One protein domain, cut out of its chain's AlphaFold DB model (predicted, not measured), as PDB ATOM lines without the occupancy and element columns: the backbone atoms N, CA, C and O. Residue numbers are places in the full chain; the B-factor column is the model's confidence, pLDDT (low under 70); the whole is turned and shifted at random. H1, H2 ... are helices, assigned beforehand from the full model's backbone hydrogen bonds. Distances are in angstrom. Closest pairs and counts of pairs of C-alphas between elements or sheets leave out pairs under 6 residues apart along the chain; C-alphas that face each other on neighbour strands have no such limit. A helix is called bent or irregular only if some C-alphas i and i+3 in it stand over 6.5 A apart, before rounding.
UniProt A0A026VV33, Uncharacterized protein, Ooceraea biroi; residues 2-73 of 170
ATOM      1  N   LEU A   2     120.621 168.783  92.105       83.19
ATOM      2  CA  LEU A   2     121.840 169.193  91.366       83.19
ATOM      3  C   LEU A   2     122.002 168.582  89.954       83.19
ATOM      4  O   LEU A   2     122.294 169.303  89.009       83.19
ATOM      5  N   TYR A   3     121.733 167.281  89.800       86.00
ATOM      6  CA  TYR A   3     121.701 166.583  88.507       86.00
ATOM      7  C   TYR A   3     120.663 167.141  87.522       86.00
ATOM      8  O   TYR A   3     120.996 167.469  86.393       86.00
ATOM      9  N   GLN A   4     119.417 167.309  87.958       84.44
ATOM     10  CA  GLN A   4     118.350 167.873  87.131       84.44
ATOM     11  C   GLN A   4     118.667 169.296  86.679       84.44
ATOM     12  O   GLN A   4     118.290 169.693  85.587       84.44
ATOM     13  N   ASP A   5     119.334 170.081  87.520       87.25
ATOM     14  CA  ASP A   5     119.632 171.470  87.188       87.25
ATOM     15  C   ASP A   5     120.833 171.558  86.229       87.25
ATOM     16  O   ASP A   5     120.757 172.256  85.225       87.25
ATOM     17  N   ILE A   6     121.899 170.787  86.463       85.81
ATOM     18  CA  ILE A   6     123.150 170.869  85.687       85.81
ATOM     19  C   ILE A   6     123.143 169.983  84.430       85.81
ATOM     20  O   ILE A   6     123.673 170.394  83.396       85.81
ATOM     21  N   CYS A   7     122.571 168.781  84.506       84.88
ATOM     22  CA  CYS A   7     122.585 167.791  83.425       84.88
ATOM     23  C   CYS A   7     121.291 167.801  82.605       84.88
ATOM     24  O   CYS A   7     121.368 167.769  81.381       84.88
ATOM     25  N   ASP A   8     120.115 167.884  83.242       84.62
ATOM     26  CA  ASP A   8     118.840 167.781  82.507       84.62
ATOM     27  C   ASP A   8     118.345 169.133  81.961       84.62
ATOM     28  O   ASP A   8     117.915 169.205  80.810       84.62
ATOM     29  N   LYS A   9     118.384 170.203  82.771       82.88
ATOM     30  CA  LYS A   9     117.880 171.536  82.389       82.88
ATOM     31  C   LYS A   9     118.899 172.347  81.602       82.88
ATOM     32  O   LYS A   9     118.610 172.758  80.485       82.88
ATOM     33  N   GLU A  10     120.065 172.592  82.194       78.88
ATOM     34  CA  GLU A  10     121.075 173.485  81.615       78.88
ATOM     35  C   GLU A  10     122.033 172.752  80.652       78.88
ATOM     36  O   GLU A  10     122.727 173.397  79.873       78.88
ATOM     37  N   GLN A  11     122.081 171.409  80.699       81.00
ATOM     38  CA  GLN A  11     122.969 170.549  79.892       81.00
ATOM     39  C   GLN A  11     124.448 170.990  79.889       81.00
ATOM     40  O   GLN A  11     125.170 170.798  78.910       81.00
ATOM     41  N   ILE A  12     124.923 171.570  80.995       86.12
ATOM     42  CA  ILE A  12     126.290 172.105  81.115       86.12
ATOM     43  C   ILE A  12     127.303 170.961  81.178       86.12
ATOM     44  O   ILE A  12     128.401 171.059  80.631       86.12
ATOM     45  N   LEU A  13     126.940 169.871  81.858       84.88
ATOM     46  CA  LEU A  13     127.779 168.690  82.017       84.88
ATOM     47  C   LEU A  13     127.007 167.425  81.621       84.88
ATOM     48  O   LEU A  13     125.846 167.282  82.006       84.88
ATOM     49  N   PRO A  14     127.655 166.471  80.925       84.25
ATOM     50  CA  PRO A  14     127.018 165.218  80.517       84.25
ATOM     51  C   PRO A  14     126.733 164.273  81.696       84.25
ATOM     52  O   PRO A  14     125.894 163.387  81.585       84.25
ATOM     53  N   TYR A  15     127.441 164.436  82.813       85.69
ATOM     54  CA  TYR A  15     127.238 163.701  84.059       85.69
ATOM     55  C   TYR A  15     127.863 164.478  85.224       85.69
ATOM     56  O   TYR A  15     128.661 165.393  85.018       85.69
ATOM     57  N   ILE A  16     127.534 164.084  86.456       86.31
ATOM     58  CA  ILE A  16     128.148 164.646  87.661       86.31
ATOM     59  C   ILE A  16     129.342 163.778  88.091       86.31
ATOM     60  O   ILE A  16     129.138 162.610  88.436       86.31
ATOM     61  N   PRO A  17     130.572 164.319  88.137       83.62
ATOM     62  CA  PRO A  17     131.730 163.606  88.663       83.62
ATOM     63  C   PRO A  17     131.674 163.591  90.198       83.62
ATOM     64  O   PRO A  17     132.243 164.449  90.867       83.62
ATOM     65  N   LEU A  18     130.978 162.605  90.768       85.50
ATOM     66  CA  LEU A  18     130.745 162.510  92.218       85.50
ATOM     67  C   LEU A  18     132.036 162.488  93.046       85.50
ATOM     68  O   LEU A  18     132.041 162.996  94.162       85.50
ATOM     69  N   TYR A  19     133.129 161.962  92.489       82.31
ATOM     70  CA  TYR A  19     134.443 161.989  93.132       82.31
ATOM     71  C   TYR A  19     134.962 163.419  93.358       82.31
ATOM     72  O   TYR A  19     135.438 163.730  94.436       82.31
ATOM     73  N   GLN A  20     134.781 164.333  92.403       82.12
ATOM     74  CA  GLN A  20     135.259 165.719  92.540       82.12
ATOM     75  C   GLN A  20     134.459 166.536  93.561       82.12
ATOM     76  O   GLN A  20     134.902 167.590  94.013       82.12
ATOM     77  N   ILE A  21     133.260 166.062  93.904       84.69
ATOM     78  CA  ILE A  21     132.376 166.675  94.897       84.69
ATOM     79  C   ILE A  21     132.570 166.009  96.269       84.69
ATOM     80  O   ILE A  21     132.094 166.527  97.281       84.69
ATOM     81  N   SER A  22     133.274 164.873  96.331       87.19
ATOM     82  CA  SER A  22     133.563 164.200  97.591       87.19
ATOM     83  C   SER A  22     134.579 164.998  98.422       87.19
ATOM     84  O   SER A  22     135.349 165.823  97.925       87.19
ATOM     85  N   GLN A  23     134.585 164.748  99.733       87.88
ATOM     86  CA  GLN A  23     135.531 165.375 100.658       87.88
ATOM     87  C   GLN A  23     136.954 164.793 100.535       87.88
ATOM     88  O   GLN A  23     137.887 165.328 101.136       87.88
ATOM     89  N   ASP A  24     137.156 163.747  99.729       80.56
ATOM     90  CA  ASP A  24     138.406 162.978  99.669       80.56
ATOM     91  C   ASP A  24     139.619 163.867  99.372       80.56
ATOM     92  O   ASP A  24     140.682 163.711  99.973       80.56
ATOM     93  N   HIS A  25     139.456 164.869  98.505       79.56
ATOM     94  CA  HIS A  25     140.517 165.825  98.182       79.56
ATOM     95  C   HIS A  25     140.984 166.632  99.403       79.56
ATOM     96  O   HIS A  25     142.185 166.867  99.575       79.56
ATOM     97  N   LEU A  26     140.055 167.030 100.278       87.12
ATOM     98  CA  LEU A  26     140.379 167.733 101.521       87.12
ATOM     99  C   LEU A  26     141.048 166.796 102.528       87.12
ATOM    100  O   LEU A  26     141.983 167.203 103.220       87.12
ATOM    101  N   GLU A  27     140.612 165.540 102.601       83.94
ATOM    102  CA  GLU A  27     141.228 164.546 103.482       83.94
ATOM    103  C   GLU A  27     142.671 164.238 103.075       83.94
ATOM    104  O   GLU A  27     143.564 164.227 103.929       83.94
ATOM    105  N   ILE A  28     142.922 164.082 101.772       82.94
ATOM    106  CA  ILE A  28     144.267 163.904 101.209       82.94
ATOM    107  C   ILE A  28     145.139 165.125 101.527       82.94
ATOM    108  O   ILE A  28     146.266 164.975 102.007       82.94
ATOM    109  N   PHE A  29     144.608 166.337 101.336       84.50
ATOM    110  CA  PHE A  29     145.306 167.580 101.669       84.50
ATOM    111  C   PHE A  29     145.726 167.634 103.147       84.50
ATOM    112  O   PHE A  29     146.895 167.894 103.455       84.50
ATOM    113  N   PHE A  30     144.817 167.326 104.077       85.62
ATOM    114  CA  PHE A  30     145.161 167.281 105.500       85.62
ATOM    115  C   PHE A  30     146.123 166.137 105.836       85.62
ATOM    116  O   PHE A  30     146.976 166.303 106.711       85.62
ATOM    117  N   GLY A  31     146.054 165.009 105.124       83.69
ATOM    118  CA  GLY A  31     147.036 163.929 105.213       83.69
ATOM    119  C   GLY A  31     148.455 164.410 104.899       83.69
ATOM    120  O   GLY A  31     149.377 164.163 105.680       83.69
ATOM    121  N   CYS A  32     148.628 165.176 103.819       80.88
ATOM    122  CA  CYS A  32     149.913 165.779 103.456       80.88
ATOM    123  C   CYS A  32     150.428 166.756 104.525       80.88
ATOM    124  O   CYS A  32     151.616 166.749 104.857       80.88
ATOM    125  N   ILE A  33     149.542 167.565 105.113       83.75
ATOM    126  CA  ILE A  33     149.916 168.489 106.193       83.75
ATOM    127  C   ILE A  33     150.358 167.737 107.453       83.75
ATOM    128  O   ILE A  33     151.340 168.128 108.082       83.75
ATOM    129  N   ARG A  34     149.688 166.642 107.826       83.56
ATOM    130  CA  ARG A  34     150.118 165.824 108.975       83.56
ATOM    131  C   ARG A  34     151.455 165.131 108.701       83.56
ATOM    132  O   ARG A  34     152.325 165.139 109.566       83.56
ATOM    133  N   ALA A  35     151.669 164.628 107.481       78.94
ATOM    134  CA  ALA A  35     152.943 164.026 107.076       78.94
ATOM    135  C   ALA A  35     154.125 165.009 107.163       78.94
ATOM    136  O   ALA A  35     155.246 164.610 107.483       78.94
ATOM    137  N   PHE A  36     153.873 166.306 106.952       77.25
ATOM    138  CA  PHE A  36     154.870 167.361 107.131       77.25
ATOM    139  C   PHE A  36     155.433 167.415 108.561       77.25
ATOM    140  O   PHE A  36     156.635 167.609 108.747       77.25
ATOM    141  N   GLY A  37     154.580 167.189 109.565       67.88
ATOM    142  CA  GLY A  37     154.955 167.136 110.980       67.88
ATOM    143  C   GLY A  37     155.709 165.865 111.390       67.88
ATOM    144  O   GLY A  37     156.156 165.769 112.534       67.88
ATOM    145  N   ARG A  38     155.892 164.902 110.469       71.25
ATOM    146  CA  ARG A  38     156.497 163.575 110.687       71.25
ATOM    147  C   ARG A  38     155.843 162.808 111.836       71.25
ATOM    148  O   ARG A  38     154.918 162.044 111.613       71.25
ATOM    149  N   GLN A  39     156.366 162.978 113.048       71.75
ATOM    150  CA  GLN A  39     155.891 162.311 114.258       71.75
ATOM    151  C   GLN A  39     154.857 163.160 115.013       71.75
ATOM    152  O   GLN A  39     154.139 162.638 115.862       71.75
ATOM    153  N   ASN A  40     154.744 164.453 114.683       75.94
ATOM    154  CA  ASN A  40     153.660 165.305 115.150       75.94
ATOM    155  C   ASN A  40     152.482 165.280 114.162       75.94
ATOM    156  O   ASN A  40     152.447 166.041 113.196       75.94
ATOM    157  N   ASN A  41     151.490 164.438 114.451       80.94
ATOM    158  CA  ASN A  41     150.266 164.333 113.652       80.94
ATOM    159  C   ASN A  41     149.235 165.438 113.948       80.94
ATOM    160  O   ASN A  41     148.195 165.480 113.289       80.94
ATOM    161  N   ASN A  42     149.502 166.325 114.916       86.75
ATOM    162  CA  ASN A  42     148.631 167.439 115.283       86.75
ATOM    163  C   ASN A  42     149.401 168.772 115.201       86.75
ATOM    164  O   ASN A  42     149.925 169.255 116.211       86.75
ATOM    165  N   PRO A  43     149.546 169.344 113.995       83.94
ATOM    166  CA  PRO A  43     150.350 170.539 113.795       83.94
ATOM    167  C   PRO A  43     149.747 171.765 114.489       83.94
ATOM    168  O   PRO A  43     148.528 171.924 114.562       83.94
ATOM    169  N   THR A  44     150.607 172.680 114.935       86.81
ATOM    170  CA  THR A  44     150.181 174.027 115.344       86.81
ATOM    171  C   THR A  44     149.712 174.850 114.147       86.81
ATOM    172  O   THR A  44     149.972 174.508 112.992       86.81
ATOM    173  N   VAL A  45     149.082 175.998 114.403       89.00
ATOM    174  CA  VAL A  45     148.697 176.948 113.344       89.00
ATOM    175  C   VAL A  45     149.919 177.424 112.540       89.00
ATOM    176  O   VAL A  45     149.843 177.535 111.315       89.00
ATOM    177  N   GLY A  46     151.064 177.646 113.196       86.25
ATOM    178  CA  GLY A  46     152.325 178.000 112.533       86.25
ATOM    179  C   GLY A  46     152.831 176.883 111.617       86.25
ATOM    180  O   GLY A  46     153.118 177.117 110.439       86.25
ATOM    181  N   GLN A  47     152.837 175.645 112.118       84.81
ATOM    182  CA  GLN A  47     153.230 174.458 111.352       84.81
ATOM    183  C   GLN A  47     152.289 174.198 110.173       84.81
ATOM    184  O   GLN A  47     152.754 173.911 109.070       84.81
ATOM    185  N   PHE A  48     150.982 174.374 110.371       87.44
ATOM    186  CA  PHE A  48     149.982 174.308 109.312       87.44
ATOM    187  C   PHE A  48     150.269 175.340 108.217       87.44
ATOM    188  O   PHE A  48     150.341 174.994 107.039       87.44
ATOM    189  N   LYS A  49     150.499 176.605 108.595       87.38
ATOM    190  CA  LYS A  49     150.806 177.696 107.657       87.38
ATOM    191  C   LYS A  49     152.091 177.426 106.872       87.38
ATOM    192  O   LYS A  49     152.139 177.691 105.671       87.38
ATOM    193  N   ALA A  50     153.124 176.897 107.527       81.69
ATOM    194  CA  ALA A  50     154.383 176.531 106.883       81.69
ATOM    195  C   ALA A  50     154.211 175.357 105.902       81.69
ATOM    196  O   ALA A  50     154.677 175.437 104.763       81.69
ATOM    197  N   ALA A  51     153.498 174.304 106.314       84.00
ATOM    198  CA  ALA A  51     153.184 173.152 105.468       84.00
ATOM    199  C   ALA A  51     152.346 173.565 104.249       84.00
ATOM    200  O   ALA A  51     152.676 173.200 103.124       84.00
ATOM    201  N   PHE A  52     151.324 174.400 104.454       85.44
ATOM    202  CA  PHE A  52     150.474 174.933 103.392       85.44
ATOM    203  C   PHE A  52     151.274 175.725 102.353       85.44
ATOM    204  O   PHE A  52     151.159 175.467 101.156       85.44
ATOM    205  N   LYS A  53     152.152 176.636 102.795       84.44
ATOM    206  CA  LYS A  53     153.048 177.376 101.890       84.44
ATOM    207  C   LYS A  53     153.951 176.441 101.082       84.44
ATOM    208  O   LYS A  53     154.161 176.676  99.898       84.44
ATOM    209  N   ARG A  54     154.471 175.374 101.696       78.12
ATOM    210  CA  ARG A  54     155.332 174.395 101.009       78.12
ATOM    211  C   ARG A  54     154.567 173.514 100.021       78.12
ATOM    212  O   ARG A  54     155.122 173.216  98.965       78.12
ATOM    213  N   LEU A  55     153.311 173.169 100.323       80.31
ATOM    214  CA  LEU A  55     152.400 172.495  99.389       80.31
ATOM    215  C   LEU A  55     152.098 173.377  98.170       80.31
ATOM    216  O   LEU A  55     152.184 172.898  97.045       80.31
ATOM    217  N   LEU A  56     151.818 174.670  98.378       78.44
ATOM    218  CA  LEU A  56     151.557 175.619  97.286       78.44
ATOM    219  C   LEU A  56     152.753 175.794  96.343       78.44
ATOM    220  O   LEU A  56     152.570 175.964  95.143       78.44
ATOM    221  N   LEU A  57     153.973 175.748  96.881       74.94
ATOM    222  CA  LEU A  57     155.204 175.858  96.095       74.94
ATOM    223  C   LEU A  57     155.579 174.554  95.368       74.94
ATOM    224  O   LEU A  57     156.620 174.509  94.717       74.94
ATOM    225  N   GLY A  58     154.774 173.490  95.488       62.06
ATOM    226  CA  GLY A  58     155.034 172.204  94.833       62.06
ATOM    227  C   GLY A  58     156.306 171.507  95.326       62.06
ATOM    228  O   GLY A  58     156.844 170.646  94.634       62.06
ATOM    229  N   THR A  59     156.817 171.887  96.502       56.38
ATOM    230  CA  THR A  59     158.001 171.244  97.089       56.38
ATOM    231  C   THR A  59     157.622 169.871  97.630       56.38
ATOM    232  O   THR A  59     156.564 169.736  98.241       56.38
ATOM    233  N   GLU A  60     158.476 168.866  97.400       51.69
ATOM    234  CA  GLU A  60     158.252 167.456  97.750       51.69
ATOM    235  C   GLU A  60     157.681 167.273  99.162       51.69
ATOM    236  O   GLU A  60     158.394 167.233 100.169       51.69
ATOM    237  N   ILE A  61     156.366 167.106  99.226       52.19
ATOM    238  CA  ILE A  61     155.682 166.553 100.378       52.19
ATOM    239  C   ILE A  61     155.182 165.209  99.890       52.19
ATOM    240  O   ILE A  61     154.216 165.121  99.137       52.19
ATOM    241  N   LYS A  62     155.911 164.153 100.269       53.53
ATOM    242  CA  LYS A  62     155.450 162.785 100.052       53.53
ATOM    243  C   LYS A  62     154.077 162.681 100.708       53.53
ATOM    244  O   LYS A  62     153.962 162.910 101.913       53.53
ATOM    245  N   GLY A  63     153.054 162.406  99.899       51.06
ATOM    246  CA  GLY A  63     151.711 162.157 100.403       51.06
ATOM    247  C   GLY A  63     151.761 161.085 101.486       51.06
ATOM    248  O   GLY A  63     152.603 160.184 101.441       51.06
ATOM    249  N   ALA A  64     150.899 161.205 102.491       51.12
ATOM    250  CA  ALA A  64     150.816 160.212 103.549       51.12
ATOM    251  C   ALA A  64     150.393 158.863 102.942       51.12
ATOM    252  O   ALA A  64     149.212 158.629 102.708       51.12
ATOM    253  N   THR A  65     151.339 157.947 102.727       48.78
ATOM    254  CA  THR A  65     151.062 156.564 102.290       48.78
ATOM    255  C   THR A  65     150.349 155.732 103.364       48.78
ATOM    256  O   THR A  65     150.081 154.555 103.159       48.78
ATOM    257  N   THR A  66     150.070 156.324 104.527       49.31
ATOM    258  CA  THR A  66     149.436 155.697 105.694       49.31
ATOM    259  C   THR A  66     148.021 156.219 105.971       49.31
ATOM    260  O   THR A  66     147.453 155.885 107.008       49.31
ATOM    261  N   GLY A  67     147.463 157.073 105.104       48.41
ATOM    262  CA  GLY A  67     146.067 157.520 105.193       48.41
ATOM    263  C   GLY A  67     145.102 156.547 104.507       48.41
ATOM    264  O   GLY A  67     145.495 155.818 103.603       48.41
ATOM    265  N   THR A  68     143.831 156.545 104.917       52.34
ATOM    266  CA  THR A  68     142.782 155.674 104.348       52.34
ATOM    267  C   THR A  68     142.458 155.997 102.883       52.34
ATOM    268  O   THR A  68     141.951 155.141 102.163       52.34
ATOM    269  N   CYS A  69     142.768 157.215 102.429       47.31
ATOM    270  CA  CYS A  69     142.406 157.721 101.107       47.31
ATOM    271  C   CYS A  69     143.653 157.843 100.220       47.31
ATOM    272  O   CYS A  69     144.609 158.541 100.564       47.31
ATOM    273  N   ILE A  70     143.635 157.159  99.074       57.53
ATOM    274  CA  ILE A  70     144.685 157.204  98.050       57.53
ATOM    275  C   ILE A  70     144.230 158.185  96.967       57.53
ATOM    276  O   ILE A  70     143.079 158.142  96.536       57.53
ATOM    277  N   ALA A  71     145.114 159.076  96.526       56.12
ATOM    278  CA  ALA A  71     144.806 159.970  95.418       56.12
ATOM    279  C   ALA A  71     144.643 159.168  94.116       56.12
ATOM    280  O   ALA A  71     145.577 158.488  93.699       56.12
ATOM    281  N   LEU A  72     143.468 159.255  93.485       54.50
ATOM    282  CA  LEU A  72     143.177 158.562  92.223       54.50
ATOM    283  C   LEU A  72     143.741 159.309  90.997       54.50
ATOM    284  O   LEU A  72     144.095 158.665  90.014       54.50
ATOM    285  N   ASP A  73     143.890 160.637  91.085       51.88
ATOM    286  CA  ASP A  73     144.332 161.510  89.977       51.88
ATOM    287  C   ASP A  73     145.791 161.994  90.081       51.88
ATOM    288  O   ASP A  73     146.321 162.592  89.145       51.88
TER     289      ASP A  73
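Overview. This is residues 2 to 73 of the 170 residues of an uncharacterized protein of Ooceraea biroi (UniProt A0A026VV33). The model is a long, loosely strung rod, with H3 and H4 making a crossed pair near one end, where H4 lies across the last residues of H3, and the small helix H1 alone at the other end. The short helix H2 sits on the thin stretch of chain between H1 and H3, and after H4 a long unnamed tail, residues 57 to 73, folds back beside H3. The printed part has 72 residues with four named helices, in the order H1, H2, H3, H4, and no named strand; its class is all helix, with 37 residues in named elements. It is only just loose, close to extended, with a radius of gyration of the C-alphas of 16.6 A, and it spans 49 by 22 by 20 A.

Arrangement. H1, residues 2 to 9, touches no helix. H2, residues 18 to 21, is apart from H1 and follows it after a short link of 8 residues. H3, residues 24 to 36, follows H2 after a tight link of 2 residues, and the two meet only through their link. H4, residues 45 to 56, touches H3; the closest C-alphas are those of Ile 33 and Ala 51, 5.7 A apart. H3 touches H4 with residues 33 to 36 alone, and H4 touches H3 with residues 48 to 52 alone. The two helices run opposite ways at a steep tilt of 68 degrees, only just short of about perpendicular. H1 is apart from H3 and H4, and H2 is apart from H4. In H3 and H4 every O i to N i+4 pair is within hydrogen-bond range, in H1 3 of 4 are, and H2 is too short for such a pair.

Along the chain. H1 runs from Leu 2, C-alpha at (121.840, 169.193, 91.366), to Lys 9, over 10.1 A; it is neither bent nor irregular, but only just: C-alphas 6 and 9 are 6.3 A apart. H2 runs from Leu 18 to Ile 21, over 5.2 A. H3, the longest helix by residues, runs from Asp 24, C-alpha at (138.406, 162.978, 99.669), to Phe 36, over 18.6 A. H4 runs from Val 45 to Leu 56, C-alpha at (151.557, 175.619, 97.286), over 16.4 A.

Size, cuts and confidence. The two C-alphas farthest apart are those of Lys 9 and Gln 39, 50.5 A. The printed part has no cut. The link from H3 to H4 is short, with 8 residues, and no link between helices is long. The mean pLDDT of the printed part is 76.2; residue 37 and residues 58 to 73 are under 70.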